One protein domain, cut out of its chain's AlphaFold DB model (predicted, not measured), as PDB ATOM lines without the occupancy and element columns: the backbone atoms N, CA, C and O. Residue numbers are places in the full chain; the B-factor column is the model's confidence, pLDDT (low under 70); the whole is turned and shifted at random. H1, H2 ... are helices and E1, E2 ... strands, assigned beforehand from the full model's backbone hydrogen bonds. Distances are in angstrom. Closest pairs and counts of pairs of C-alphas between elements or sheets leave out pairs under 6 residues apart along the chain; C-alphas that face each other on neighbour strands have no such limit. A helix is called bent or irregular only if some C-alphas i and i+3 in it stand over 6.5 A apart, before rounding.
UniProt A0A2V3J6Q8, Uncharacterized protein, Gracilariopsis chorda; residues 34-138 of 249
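AT A GLANCE: This is residues 34 to 138 of the 249 residues of an uncharacterized protein of Gracilariopsis chorda (UniProt A0A2V3J6Q8). An elongated body: a cluster of four crossing helices, H1 to H4, has a small two-stranded sheet at each end, and the long helix H6 is set across one end, beyond E1 and E2. The short H5 sits beside the first part of H6 and the short H7 folds back at its other end, while the loop with Glu 72 lies at the opposite end of the body, past E3 and E4. The printed part has 105 residues with seven named helices and four named strands, in the order E1 H1 E2 H2 E3 H3 E4 H4 H5 H6 H7; each sheet, E1 - E2 and E3 - E4, is antiparallel. The class is mostly helix, and the whole is only just compact, close to loose, with a radius of gyration of the C-alphas of 15.3 A and spans of 44 by 29 by 19 A.

HOW THE PARTS SIT: Begin at strands E1, residues 34 to 36, and E2, residues 49 to 51: they are antiparallel neighbours at 117 degrees, with N 34 and O 50 within hydrogen-bond range at 2.8 A. Residues 35 to 36 of E1 also pair, antiparallel, with residues 106 to 107. Look next at helix H6, residues 114 to 130: its closest C-alphas to E2 are those of Ala 120 and Ile 49, 6.4 A apart. Helix H5, residues 109 to 112, touches residues 116 to 120 of H6, closest at the C-alphas of Pro 109 and Glu 117, 5.0 A. Helix H7, residues 134 to 138, and H6 only just touch, and only at the corner by their link, with 3 pairs of C-alphas within 8 A; the closest are those of Leu 128 and Leu 134, 4.8 A. Turn back to helix H1, residues 38 to 44, which touches helix H2, residues 52 to 65, closest at the C-alphas of Thr 44 and Glu 58, 5.4 A; they run the same way at a steep tilt of 59 degrees. Helix H4, residues 95 to 105, only just touches residues 52 to 56 of H2, with 3 pairs of C-alphas within 8 A, the closest being Leu 56 and Gln 99 at 7.3 A. Helix H3, residues 81 to 87, touches H4 at the C-alphas of Leu 87 and Phe 101, 5.3 A, about perpendicular at 71 degrees, only just past a steep tilt. H2 and H3 are apart, and so are H2 and H6. Strands E3, residues 76 to 78, and E4, residues 92 to 94, are antiparallel neighbours at 144 degrees, with N 77 and O 93 within hydrogen-bond range at 2.8 A. Every O i to N i+4 pair is within range in H1, H2, H3, H6 and H7; H4 has 2 of 7, beside 5 of 8 O i to N i+3 pairs, and H5 is too short for an i+4 pair.

IN THESE COORDINATES: Find C-alpha 34 at (219.194, 209.436, 197.466), where E1 begins. H2 starts at C-alpha 52, (212.739, 205.704, 196.931), and runs 19.9 A to C-alpha 65. H4 measures 16.8 A and is only just irregular: C-alphas 101 and 104 are 6.8 A apart. H6, the longest helix, goes 24.6 A from C-alpha 114 to C-alpha 130. H7 ends at C-alpha 138, (227.570, 195.890, 208.912).

THE WHOLE: The C-alphas of Glu 72 and Pro 114 are the two farthest apart, at 46.0 A. The printed part has no cut. The link from H2 to E3, 10 residues, is short; the other links are tight. The mean pLDDT of the printed part is 88.8, and residues 71 to 73 are under 70.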
ATOM      1  N   LEU A  34     219.218 208.574 198.639       92.94
ATOM      2  CA  LEU A  34     219.194 209.436 197.466       92.94
ATOM      3  C   LEU A  34     218.978 210.870 197.935       92.94
ATOM      4  O   LEU A  34     218.252 211.102 198.904       92.94
ATOM      5  N   VAL A  35     219.598 211.811 197.234       93.31
ATOM      6  CA  VAL A  35     219.367 213.242 197.434       93.31
ATOM      7  C   VAL A  35     218.112 213.628 196.659       93.31
ATOM      8  O   VAL A  35     217.976 213.278 195.485       93.31
ATOM      9  N   LEU A  36     217.170 214.283 197.330       94.56
ATOM     10  CA  LEU A  36     215.892 214.702 196.757       94.56
ATOM     11  C   LEU A  36     216.009 216.131 196.231       94.56
ATOM     12  O   LEU A  36     216.624 216.979 196.875       94.56
ATOM     13  N   SER A  37     215.355 216.408 195.105       93.88
ATOM     14  CA  SER A  37     215.175 217.780 194.631       93.88
ATOM     15  C   SER A  37     214.241 218.587 195.543       93.88
ATOM     16  O   SER A  37     213.438 218.028 196.301       93.88
ATOM     17  N   ASP A  38     214.299 219.912 195.432       92.19
ATOM     18  CA  ASP A  38     213.467 220.812 196.230       92.19
ATOM     19  C   ASP A  38     211.967 220.624 195.965       92.19
ATOM     20  O   ASP A  38     211.171 220.684 196.904       92.19
ATOM     21  N   GLU A  39     211.569 220.280 194.734       91.25
ATOM     22  CA  GLU A  39     210.165 219.998 194.408       91.25
ATOM     23  C   GLU A  39     209.653 218.742 195.131       91.25
ATOM     24  O   GLU A  39     208.547 218.737 195.679       91.25
ATOM     25  N   LEU A  40     210.465 217.676 195.191       91.38
ATOM     26  CA  LEU A  40     210.098 216.461 195.926       91.38
ATOM     27  C   LEU A  40     210.012 216.712 197.429       91.38
ATOM     28  O   LEU A  40     209.133 216.160 198.099       91.38
ATOM     29  N   ARG A  41     210.917 217.530 197.966       93.62
ATOM     30  CA  ARG A  41     210.929 217.897 199.387       93.62
ATOM     31  C   ARG A  41     209.694 218.711 199.752       93.62
ATOM     32  O   ARG A  41     209.061 218.409 200.761       93.62
ATOM     33  N   ALA A  42     209.311 219.666 198.907       90.88
ATOM     34  CA  ALA A  42     208.123 220.489 199.106       90.88
ATOM     35  C   ALA A  42     206.834 219.651 199.155       90.88
ATOM     36  O   ALA A  42     205.993 219.878 200.021       90.88
ATOM     37  N   LEU A  43     206.694 218.648 198.277       89.56
ATOM     38  CA  LEU A  43     205.504 217.791 198.252       89.56
ATOM     39  C   LEU A  43     205.480 216.762 199.392       89.56
ATOM     40  O   LEU A  43     204.431 216.497 199.976       89.56
ATOM     41  N   THR A  44     206.617 216.119 199.667       90.69
ATOM     42  CA  THR A  44     206.667 214.967 200.584       90.69
ATOM     43  C   THR A  44     206.938 215.347 202.037       90.69
ATOM     44  O   THR A  44     206.736 214.519 202.923       90.69
ATOM     45  N   GLY A  45     207.432 216.563 202.294       90.56
ATOM     46  CA  GLY A  45     207.891 216.992 203.619       90.56
ATOM     47  C   GLY A  45     209.107 216.213 204.131       90.56
ATOM     48  O   GLY A  45     209.444 216.294 205.312       90.56
ATOM     49  N   LEU A  46     209.754 215.423 203.268       92.19
ATOM     50  CA  LEU A  46     210.941 214.656 203.618       92.19
ATOM     51  C   LEU A  46     212.178 215.560 203.671       92.19
ATOM     52  O   LEU A  46     212.233 216.638 203.076       92.19
ATOM     53  N   GLY A  47     213.198 215.085 204.387       91.56
ATOM     54  CA  GLY A  47     214.508 215.728 204.407       91.56
ATOM     55  C   GLY A  47     215.206 215.695 203.045       91.56
ATOM     56  O   GLY A  47     214.757 215.050 202.100       91.56
ATOM     57  N   GLU A  48     216.351 216.372 202.976       92.94
ATOM     58  CA  GLU A  48     217.218 216.430 201.789       92.94
ATOM     59  C   GLU A  48     217.652 215.041 201.294       92.94
ATOM     60  O   GLU A  48     217.793 214.822 200.093       92.94
ATOM     61  N   ILE A  49     217.814 214.083 202.212       92.56
ATOM     62  CA  ILE A  49     218.165 212.700 201.896       92.56
ATOM     63  C   ILE A  49     217.044 211.776 202.347       92.56
ATOM     64  O   ILE A  49     216.597 211.816 203.495       92.56
ATOM     65  N   SER A  50     216.608 210.911 201.437       92.88
ATOM     66  CA  SER A  50     215.636 209.861 201.724       92.88
ATOM     67  C   SER A  50     215.867 208.650 200.820       92.88
ATOM     68  O   SER A  50     216.859 208.571 200.105       92.88
ATOM     69  N   ASN A  51     214.971 207.666 200.850       91.06
ATOM     70  CA  ASN A  51     214.994 206.542 199.917       91.06
ATOM     71  C   ASN A  51     213.734 206.491 199.050       91.06
ATOM     72  O   ASN A  51     212.673 207.006 199.410       91.06
ATOM     73  N   ARG A  52     213.838 205.808 197.904       89.25
ATOM     74  CA  ARG A  52     212.739 205.704 196.931       89.25
ATOM     75  C   ARG A  52     211.463 205.120 197.551       89.25
ATOM     76  O   ARG A  52     210.376 205.586 197.224       89.25
ATOM     77  N   SER A  53     211.576 204.138 198.450       89.69
ATOM     78  CA  SER A  53     210.418 203.561 199.154       89.69
ATOM     79  C   SER A  53     209.654 204.602 199.982       89.69
ATOM     80  O   SER A  53     208.426 204.643 199.928       89.69
ATOM     81  N   GLN A  54     210.363 205.443 200.742       91.44
ATOM     82  CA  GLN A  54     209.761 206.499 201.559       91.44
ATOM     83  C   GLN A  54     209.143 207.596 200.696       91.44
ATOM     84  O   GLN A  54     208.002 207.970 200.945       91.44
ATOM     85  N   VAL A  55     209.826 208.028 199.633       93.56
ATOM     86  CA  VAL A  55     209.277 209.011 198.682       93.56
ATOM     87  C   VAL A  55     207.959 208.517 198.081       93.56
ATOM     88  O   VAL A  55     206.952 209.218 198.129       93.56
ATOM     89  N   LEU A  56     207.921 207.276 197.583       92.38
ATOM     90  CA  LEU A  56     206.695 206.684 197.033       92.38
ATOM     91  C   LEU A  56     205.591 206.524 198.091       92.38
ATOM     92  O   LEU A  56     204.408 206.653 197.771       92.38
ATOM     93  N   SER A  57     205.962 206.244 199.342       93.00
ATOM     94  CA  SER A  57     205.018 206.169 200.458       93.00
ATOM     95  C   SER A  57     204.370 207.526 200.743       93.00
ATOM     96  O   SER A  57     203.146 207.583 200.869       93.00
ATOM     97  N   GLU A  58     205.155 208.606 200.812       94.06
ATOM     98  CA  GLU A  58     204.634 209.960 201.050       94.06
ATOM     99  C   GLU A  58     203.790 210.459 199.876       94.06
ATOM    100  O   GLU A  58     202.669 210.917 200.092       94.06
ATOM    101  N   ILE A  59     204.230 210.246 198.629       93.38
ATOM    102  CA  ILE A  59     203.409 210.549 197.445       93.38
ATOM    103  C   ILE A  59     202.086 209.768 197.498       93.38
ATOM    104  O   ILE A  59     201.015 210.312 197.242       93.38
ATOM    105  N   GLY A  60     202.116 208.496 197.905       92.44
ATOM    106  CA  GLY A  60     200.902 207.703 198.093       92.44
ATOM    107  C   GLY A  60     199.979 208.230 199.199       92.44
ATOM    108  O   GLY A  60     198.761 208.102 199.077       92.44
ATOM    109  N   LYS A  61     200.517 208.813 200.279       94.06
ATOM    110  CA  LYS A  61     199.706 209.482 201.311       94.06
ATOM    111  C   LYS A  61     199.074 210.757 200.766       94.06
ATOM    112  O   LYS A  61     197.875 210.928 200.956       94.06
ATOM    113  N   TYR A  62     199.839 211.571 200.042       94.06
ATOM    114  CA  TYR A  62     199.341 212.773 199.374       94.06
ATOM    115  C   TYR A  62     198.178 212.453 198.424       94.06
ATOM    116  O   TYR A  62     197.106 213.041 198.533       94.06
ATOM    117  N   ILE A  63     198.344 211.450 197.558       92.31
ATOM    118  CA  ILE A  63     197.311 211.010 196.604       92.31
ATOM    119  C   ILE A  63     196.031 210.566 197.322       92.31
ATOM    120  O   ILE A  63     194.930 210.864 196.863       92.31
ATOM    121  N   ARG A  64     196.156 209.857 198.454       91.25
ATOM    122  CA  ARG A  64     194.999 209.441 199.264       91.25
ATOM    123  C   ARG A  64     194.323 210.621 199.950       91.25
ATOM    124  O   ARG A  64     193.103 210.678 199.942       91.25
ATOM    125  N   ALA A  65     195.101 211.530 200.532       92.75
ATOM    126  CA  ALA A  65     194.578 212.698 201.233       92.75
ATOM    127  C   ALA A  65     193.791 213.625 200.294       92.75
ATOM    128  O   ALA A  65     192.762 214.161 200.688       92.75
ATOM    129  N   ASN A  66     194.236 213.743 199.040       91.56
ATOM    130  CA  ASN A  66     193.605 214.578 198.017       91.56
ATOM    131  C   ASN A  66     192.610 213.817 197.120       91.56
ATOM    132  O   ASN A  66     192.127 214.368 196.139       91.56
ATOM    133  N   ASN A  67     192.290 212.555 197.437       90.44
ATOM    134  CA  ASN A  67     191.346 211.717 196.682       90.44
ATOM    135  C   ASN A  67     191.636 211.624 195.168       90.44
ATOM    136  O   ASN A  67     190.723 211.562 194.352       90.44
ATOM    137  N   LEU A  68     192.912 211.557 194.784       89.56
ATOM    138  CA  LEU A  68     193.341 211.626 193.379       89.56
ATOM    139  C   LEU A  68     193.257 210.288 192.617       89.56
ATOM    140  O   LEU A  68     193.753 210.177 191.499       89.56
ATOM    141  N   TYR A  69     192.679 209.231 193.192       89.69
ATOM    142  CA  TYR A  69     192.528 207.956 192.483       89.69
ATOM    143  C   TYR A  69     191.310 207.984 191.554       89.69
ATOM    144  O   TYR A  69     190.196 208.221 192.004       89.69
ATOM    145  N   ALA A  70     191.516 207.671 190.271       75.19
ATOM    146  CA  ALA A  70     190.487 207.805 189.237       75.19
ATOM    147  C   ALA A  70     189.371 206.742 189.311       75.19
ATOM    148  O   ALA A  70     188.254 207.000 188.875       75.19
ATOM    149  N   MET A  71     189.667 205.530 189.802       67.81
ATOM    150  CA  MET A  71     188.733 204.390 189.799       67.81
ATOM    151  C   MET A  71     189.035 203.369 190.910       67.81
ATOM    152  O   MET A  71     190.138 203.334 191.477       67.81
ATOM    153  N   GLU A  72     188.069 202.477 191.165       56.50
ATOM    154  CA  GLU A  72     188.226 201.307 192.034       56.50
ATOM    155  C   GLU A  72     189.431 200.456 191.608       56.50
ATOM    156  O   GLU A  72     189.570 200.013 190.469       56.50
ATOM    157  N   GLY A  73     190.355 200.266 192.549       68.25
ATOM    158  CA  GLY A  73     191.586 199.504 192.346       68.25
ATOM    159  C   GLY A  73     192.874 200.272 192.632       68.25
ATOM    160  O   GLY A  73     193.928 199.642 192.651       68.25
ATOM    161  N   ARG A  74     192.823 201.592 192.889       74.12
ATOM    162  CA  ARG A  74     193.993 202.427 193.267       74.12
ATOM    163  C   ARG A  74     195.186 202.297 192.305       74.12
ATOM    164  O   ARG A  74     196.345 202.421 192.700       74.12
ATOM    165  N   LYS A  75     194.899 201.992 191.038       84.75
ATOM    166  CA  LYS A  75     195.910 201.829 189.984       84.75
ATOM    167  C   LYS A  75     196.162 203.132 189.248       84.75
ATOM    168  O   LYS A  75     197.313 203.421 188.951       84.75
ATOM    169  N   PHE A  76     195.102 203.888 188.989       90.19
ATOM    170  CA  PHE A  76     195.123 205.103 188.187       90.19
ATOM    171  C   PHE A  76     195.012 206.333 189.079       90.19
ATOM    172  O   PHE A  76     194.130 206.390 189.935       90.19
ATOM    173  N   VAL A  77     195.918 207.282 188.884       90.88
ATOM    174  CA  VAL A  77     196.041 208.530 189.636       90.88
ATOM    175  C   VAL A  77     195.836 209.679 188.664       90.88
ATOM    176  O   VAL A  77     196.528 209.744 187.651       90.88
ATOM    177  N   VAL A  78     194.894 210.561 188.972       91.69
ATOM    178  CA  VAL A  78     194.714 211.834 188.281       91.69
ATOM    179  C   VAL A  78     195.757 212.802 188.828       91.69
ATOM    180  O   VAL A  78     195.793 213.053 190.031       91.69
ATOM    181  N   CYS A  79     196.625 213.317 187.965       90.12
ATOM    182  CA  CYS A  79     197.590 214.329 188.361       90.12
ATOM    183  C   CYS A  79     196.864 215.662 188.583       90.12
ATOM    184  O   CYS A  79     196.260 216.210 187.665       90.12
ATOM    185  N   ASP A  80     196.917 216.175 189.811       92.19
ATOM    186  CA  ASP A  80     196.509 217.544 190.124       92.19
ATOM    187  C   ASP A  80     197.605 218.537 189.699       92.19
ATOM    188  O   ASP A  80     198.616 218.144 189.114       92.19
ATOM    189  N   SER A  81     197.433 219.833 189.960       90.12
ATOM    190  CA  SER A  81     198.415 220.845 189.548       90.12
ATOM    191  C   SER A  81     199.807 220.600 190.142       90.12
ATOM    192  O   SER A  81     200.806 220.742 189.438       90.12
ATOM    193  N   LEU A  82     199.883 220.186 191.411       89.19
ATOM    194  CA  LEU A  82     201.150 219.945 192.105       89.19
ATOM    195  C   LEU A  82     201.839 218.670 191.611       89.19
ATOM    196  O   LEU A  82     203.039 218.682 191.332       89.19
ATOM    197  N   LEU A  83     201.094 217.572 191.464       89.81
ATOM    198  CA  LEU A  83     201.641 216.312 190.976       89.81
ATOM    199  C   LEU A  83     202.009 216.410 189.493       89.81
ATOM    200  O   LEU A  83     203.032 215.861 189.093       89.81
ATOM    201  N   SER A  84     201.236 217.151 188.694       90.44
ATOM    202  CA  SER A  84     201.563 217.393 187.284       90.44
ATOM    203  C   SER A  84     202.849 218.199 187.137       90.44
ATOM    204  O   SER A  84     203.695 217.838 186.321       90.44
ATOM    205  N   ALA A  85     203.036 219.234 187.965       89.00
ATOM    206  CA  ALA A  85     204.261 220.030 187.983       89.00
ATOM    207  C   ALA A  85     205.485 219.191 188.381       89.00
ATOM    208  O   ALA A  85     206.522 219.266 187.727       89.00
ATOM    209  N   LEU A  86     205.355 218.348 189.410       89.00
ATOM    210  CA  LEU A  86     206.442 217.484 189.869       89.00
ATOM    211  C   LEU A  86     206.805 216.393 188.853       89.00
ATOM    212  O   LEU A  86     207.973 216.078 188.660       89.00
ATOM    213  N   LEU A  87     205.807 215.742 188.256       88.69
ATOM    214  CA  LEU A  87     206.032 214.602 187.366       88.69
ATOM    215  C   LEU A  87     206.248 215.021 185.906       88.69
ATOM    216  O   LEU A  87     206.567 214.164 185.080       88.69
ATOM    217  N   ASN A  88     206.058 216.308 185.598       88.25
ATOM    218  CA  ASN A  88     206.021 216.861 184.247       88.25
ATOM    219  C   ASN A  88     205.083 216.055 183.326       88.25
ATOM    220  O   ASN A  88     205.437 215.674 182.208       88.25
ATOM    221  N   THR A  89     203.905 215.697 183.846       86.88
ATOM    222  CA  THR A  89     202.916 214.880 183.136       86.88
ATOM    223  C   THR A  89     201.503 215.273 183.540       86.88
ATOM    224  O   THR A  89     201.202 215.406 184.723       86.88
ATOM    225  N   GLU A  90     200.634 215.436 182.550       88.31
ATOM    226  CA  GLU A  90     199.230 215.774 182.758       88.31
ATOM    227  C   GLU A  90     198.334 214.547 182.552       88.31
ATOM    228  O   GLU A  90     198.667 213.609 181.823       88.31
ATOM    229  N   GLY A  91     197.157 214.568 183.178       88.31
ATOM    230  CA  GLY A  91     196.133 213.543 182.997       88.31
ATOM    231  C   GLY A  91     196.221 212.399 184.003       88.31
ATOM    232  O   GLY A  91     196.537 212.593 185.174       88.31
ATOM    233  N   THR A  92     195.842 211.196 183.566       90.25
ATOM    234  CA  THR A  92     195.748 210.017 184.437       90.25
ATOM    235  C   THR A  92     196.901 209.058 184.174       90.25
ATOM    236  O   THR A  92     197.022 208.510 183.079       90.25
ATOM    237  N   ILE A  93     197.713 208.801 185.196       91.12
ATOM    238  CA  ILE A  93     198.858 207.886 185.130       91.12
ATOM    239  C   ILE A  93     198.638 206.660 186.010       91.12
ATOM    240  O   ILE A  93     197.817 206.662 186.928       91.12
ATOM    241  N   LEU A  94     199.408 205.596 185.782       90.81
ATOM    242  CA  LEU A  94     199.462 204.506 186.748       90.81
ATOM    243  C   LEU A  94     200.319 204.915 187.951       90.81
ATOM    244  O   LEU A  94     201.414 205.449 187.791       90.81
ATOM    245  N   PHE A  95     199.894 204.565 189.167       90.19
ATOM    246  CA  PHE A  95     200.685 204.799 190.384       90.19
ATOM    247  C   PHE A  95     202.093 204.178 190.287       90.19
ATOM    248  O   PHE A  95     203.069 204.733 190.785       90.19
ATOM    249  N   GLN A  96     202.222 203.039 189.594       88.38
ATOM    250  CA  GLN A  96     203.509 202.373 189.361       88.38
ATOM    251  C   GLN A  96     204.466 203.170 188.464       88.38
ATOM    252  O   GLN A  96     205.669 202.897 188.473       88.38
ATOM    253  N   ASP A  97     203.957 204.142 187.710       90.50
ATOM    254  CA  ASP A  97     204.745 204.922 186.760       90.50
ATOM    255  C   ASP A  97     205.370 206.154 187.403       90.50
ATOM    256  O   ASP A  97     206.404 206.616 186.927       90.50
ATOM    257  N   ILE A  98     204.856 206.587 188.560       90.81
ATOM    258  CA  ILE A  98     205.418 207.680 189.372       90.81
ATOM    259  C   ILE A  98     206.921 207.486 189.590       90.81
ATOM    260  O   ILE A  98     207.698 208.421 189.426       90.81
ATOM    261  N   GLN A  99     207.370 206.258 189.871       89.94
ATOM    262  CA  GLN A  99     208.792 205.969 190.101       89.94
ATOM    263  C   GLN A  99     209.700 206.281 188.895       89.94
ATOM    264  O   GLN A  99     210.906 206.481 189.083       89.94
ATOM    265  N   ARG A 100     209.137 206.252 187.676       90.06
ATOM    266  CA  ARG A 100     209.836 206.556 186.423       90.06
ATOM    267  C   ARG A 100     209.998 208.066 186.276       90.06
ATOM    268  O   ARG A 100     211.094 208.507 185.959       90.06
ATOM    269  N   PHE A 101     208.942 208.819 186.579       89.81
ATOM    270  CA  PHE A 101     208.918 210.279 186.501       89.81
ATOM    271  C   PHE A 101     209.813 210.929 187.566       89.81
ATOM    272  O   PHE A 101     210.668 211.744 187.239       89.81
ATOM    273  N   ILE A 102     209.751 210.468 188.820       90.62
ATOM    274  CA  ILE A 102     210.579 211.030 189.906       90.62
ATOM    275  C   ILE A 102     212.067 210.668 189.800       90.62
ATOM    276  O   ILE A 102     212.861 211.105 190.625       90.62
ATOM    277  N   LYS A 103     212.474 209.834 188.833       88.50
ATOM    278  CA  LYS A 103     213.873 209.403 188.701       88.50
ATOM    279  C   LYS A 103     214.818 210.595 188.518       88.50
ATOM    280  O   LYS A 103     215.933 210.531 189.015       88.50
ATOM    281  N   HIS A 104     214.371 211.649 187.836       87.69
ATOM    282  CA  HIS A 104     215.159 212.859 187.590       87.69
ATOM    283  C   HIS A 104     215.281 213.773 188.817       87.69
ATOM    284  O   HIS A 104     216.161 214.621 188.851       87.69
ATOM    285  N   HIS A 105     214.450 213.557 189.837       88.62
ATOM    286  CA  HIS A 105     214.469 214.294 191.102       88.62
ATOM    287  C   HIS A 105     215.225 213.543 192.214       88.62
ATOM    288  O   HIS A 105     215.142 213.910 193.384       88.62
ATOM    289  N   LEU A 106     215.913 212.451 191.861       91.56
ATOM    290  CA  LEU A 106     216.644 211.589 192.782       91.56
ATOM    291  C   LEU A 106     218.093 211.450 192.314       91.56
ATOM    292  O   LEU A 106     218.368 210.721 191.359       91.56
ATOM    293  N   THR A 107     219.002 212.100 193.029       91.69
ATOM    294  CA  THR A 107     220.431 212.141 192.696       91.69
ATOM    295  C   THR A 107     221.224 211.190 193.589       91.69
ATOM    296  O   THR A 107     220.918 211.023 194.775       91.69
ATOM    297  N   ASP A 108     222.240 210.536 193.023       89.12
ATOM    298  CA  ASP A 108     223.165 209.714 193.804       89.12
ATOM    299  C   ASP A 108     224.064 210.636 194.654       89.12
ATOM    300  O   ASP A 108     224.678 211.553 194.105       89.12
ATOM    301  N   PRO A 109     224.183 210.415 195.978       89.00
ATOM    302  CA  PRO A 109     225.038 211.237 196.836       89.00
ATOM    303  C   PRO A 109     226.494 211.354 196.347       89.00
ATOM    304  O   PRO A 109     227.125 212.386 196.569       89.00
ATOM    305  N   SER A 110     227.010 210.341 195.638       85.69
ATOM    306  CA  SER A 110     228.368 210.349 195.072       85.69
ATOM    307  C   SER A 110     228.567 211.358 193.938       85.69
ATOM    308  O   SER A 110     229.697 211.760 193.667       85.69
ATOM    309  N   GLU A 111     227.484 211.810 193.301       86.06
ATOM    310  CA  GLU A 111     227.521 212.860 192.276       86.06
ATOM    311  C   GLU A 111     227.557 214.269 192.893       86.06
ATOM    312  O   GLU A 111     228.016 215.208 192.248       86.06
ATOM    313  N   MET A 112     227.128 214.414 194.154       86.06
ATOM    314  CA  MET A 112     227.048 215.696 194.873       86.06
ATOM    315  C   MET A 112     228.292 215.986 195.732       86.06
ATOM    316  O   MET A 112     228.517 217.128 196.134       86.06
ATOM    317  N   GLY A 113     229.110 214.967 196.015       87.94
ATOM    318  CA  GLY A 113     230.384 215.090 196.728       87.94
ATOM    319  C   GLY A 113     230.430 214.377 198.089       87.94
ATOM    320  O   GLY A 113     229.422 213.861 198.576       87.94
ATOM    321  N   PRO A 114     231.609 214.352 198.741       87.12
ATOM    322  CA  PRO A 114     231.857 213.528 199.931       87.12
ATOM    323  C   PRO A 114     231.010 213.925 201.148       87.12
ATOM    324  O   PRO A 114     230.716 213.089 202.000       87.12
ATOM    325  N   GLU A 115     230.587 215.188 201.235       89.19
ATOM    326  CA  GLU A 115     229.701 215.655 202.301       89.19
ATOM    327  C   GLU A 115     228.315 214.994 202.219       89.19
ATOM    328  O   GLU A 115     227.794 214.504 203.223       89.19
ATOM    329  N   TYR A 116     227.742 214.917 201.014       88.81
ATOM    330  CA  TYR A 116     226.456 214.262 200.781       88.81
ATOM    331  C   TYR A 116     226.553 212.750 200.981       88.81
ATOM    332  O   TYR A 116     225.625 212.153 201.524       88.81
ATOM    333  N   GLU A 117     227.680 212.125 200.623       87.06
ATOM    334  CA  GLU A 117     227.925 210.711 200.930       87.06
ATOM    335  C   GLU A 117     227.909 210.442 202.442       87.06
ATOM    336  O   GLU A 117     227.261 209.494 202.891       87.06
ATOM    337  N   ALA A 118     228.565 211.288 203.244       87.94
ATOM    338  CA  ALA A 118     228.582 211.146 204.699       87.94
ATOM    339  C   ALA A 118     227.179 211.303 205.308       87.94
ATOM    340  O   ALA A 118     226.753 210.467 206.109       87.94
ATOM    341  N   ARG A 119     226.423 212.323 204.876       90.00
ATOM    342  CA  ARG A 119     225.023 212.522 205.293       90.00
ATOM    343  C   ARG A 119     224.130 211.348 204.871       90.00
ATOM    344  O   ARG A 119     223.251 210.937 205.627       90.00
ATOM    345  N   ALA A 120     224.364 210.776 203.690       89.94
ATOM    346  CA  ALA A 120     223.620 209.623 203.194       89.94
ATOM    347  C   ALA A 120     223.877 208.356 204.014       89.94
ATOM    348  O   ALA A 120     222.939 207.597 204.271       89.94
ATOM    349  N   ILE A 121     225.119 208.139 204.450       87.44
ATOM    350  CA  ILE A 121     225.481 207.038 205.350       87.44
ATOM    351  C   ILE A 121     224.779 207.207 206.698       87.44
ATOM    352  O   ILE A 121     224.096 206.280 207.127       87.44
ATOM    353  N   ASP A 122     224.865 208.389 207.315       90.62
ATOM    354  CA  ASP A 122     224.211 208.680 208.600       90.62
ATOM    355  C   ASP A 122     222.688 208.465 208.532       90.62
ATOM    356  O   ASP A 122     222.106 207.757 209.362       90.62
ATOM    357  N   PHE A 123     222.037 208.996 207.490       91.94
ATOM    358  CA  PHE A 123     220.616 208.755 207.242       91.94
ATOM    359  C   PHE A 123     220.306 207.255 207.137       91.94
ATOM    360  O   PHE A 123     219.348 206.763 207.741       91.94
ATOM    361  N   PHE A 124     221.105 206.514 206.365       89.56
ATOM    362  CA  PHE A 124     220.838 205.108 206.094       89.56
ATOM    363  C   PHE A 124     221.077 204.218 207.318       89.56
ATOM    364  O   PHE A 124     220.292 203.299 207.559       89.56
ATOM    365  N   GLU A 125     222.093 204.510 208.131       89.06
ATOM    366  CA  GLU A 125     222.329 203.833 209.408       89.06
ATOM    367  C   GLU A 125     221.147 204.023 210.360       89.06
ATOM    368  O   GLU A 125     220.602 203.036 210.863       89.06
ATOM    369  N   LYS A 126     220.671 205.265 210.530       91.19
ATOM    370  CA  LYS A 126     219.481 205.574 211.342       91.19
ATOM    371  C   LYS A 126     218.239 204.852 210.823       91.19
ATOM    372  O   LYS A 126     217.510 204.226 211.597       91.19
ATOM    373  N   TYR A 127     218.019 204.881 209.508       90.00
ATOM    374  CA  TYR A 127     216.906 204.188 208.862       90.00
ATOM    375  C   TYR A 127     216.944 202.670 209.099       90.00
ATOM    376  O   TYR A 127     215.924 202.059 209.423       90.00
ATOM    377  N   LEU A 128     218.113 202.039 208.963       88.38
ATOM    378  CA  LEU A 128     218.270 200.603 209.194       88.38
ATOM    379  C   LEU A 128     218.186 200.230 210.675       88.38
ATOM    380  O   LEU A 128     217.650 199.165 210.991       88.38
ATOM    381  N   ALA A 129     218.677 201.084 211.575       89.38
ATOM    382  CA  ALA A 129     218.564 200.904 213.017       89.38
ATOM    383  C   ALA A 129     217.094 200.850 213.446       89.38
ATOM    384  O   ALA A 129     216.679 199.887 214.088       89.38
ATOM    385  N   ALA A 130     216.284 201.808 212.982       90.75
ATOM    386  CA  ALA A 130     214.846 201.856 213.254       90.75
ATOM    387  C   ALA A 130     214.091 200.611 212.746       90.75
ATOM    388  O   ALA A 130     213.035 200.263 213.266       90.75
ATOM    389  N   ARG A 131     214.635 199.915 211.740       88.69
ATOM    390  CA  ARG A 131     214.065 198.683 211.171       88.69
ATOM    391  C   ARG A 131     214.675 197.395 211.734       88.69
ATOM    392  O   ARG A 131     214.349 196.321 211.232       88.69
ATOM    393  N   GLY A 132     215.584 197.479 212.708       89.06
ATOM    394  CA  GLY A 132     216.287 196.316 213.264       89.06
ATOM    395  C   GLY A 132     217.225 195.617 212.270       89.06
ATOM    396  O   GLY A 132     217.572 194.454 212.454       89.06
ATOM    397  N   ALA A 133     217.631 196.303 211.197       86.06
ATOM    398  CA  ALA A 133     218.415 195.737 210.100       86.06
ATOM    399  C   ALA A 133     219.889 196.183 210.101       86.06
ATOM    400  O   ALA A 133     220.674 195.685 209.291       86.06
ATOM    401  N   LEU A 134     220.293 197.080 211.009       83.94
ATOM    402  CA  LEU A 134     221.640 197.665 211.032       83.94
ATOM    403  C   LEU A 134     222.753 196.612 211.181       83.94
ATOM    404  O   LEU A 134     223.717 196.612 210.417       83.94
ATOM    405  N   ALA A 135     222.586 195.648 212.090       82.31
ATOM    406  CA  ALA A 135     223.566 194.579 212.306       82.31
ATOM    407  C   ALA A 135     223.819 193.749 211.032       82.31
ATOM    408  O   ALA A 135     224.955 193.410 210.712       82.31
ATOM    409  N   SER A 136     222.762 193.474 210.259       80.06
ATOM    410  CA  SER A 136     222.861 192.743 208.989       80.06
ATOM    411  C   SER A 136     223.591 193.534 207.899       80.06
ATOM    412  O   SER A 136     224.167 192.946 206.986       80.06
ATOM    413  N   TRP A 137     223.574 194.865 207.991       75.25
ATOM    414  CA  TRP A 137     224.220 195.744 207.028       75.25
ATOM    415  C   TRP A 137     225.725 195.872 207.262       75.25
ATOM    416  O   TRP A 137     226.471 195.848 206.279       75.25
ATOM    417  N   HIS A 138     226.155 195.943 208.527       79.06
ATOM    418  CA  HIS A 138     227.570 195.890 208.912       79.06
ATOM    419  C   HIS A 138     228.162 194.483 208.846       79.06
ATOM    420  O   HIS A 138     229.383 194.340 208.782       79.06
TER     421      HIS A 138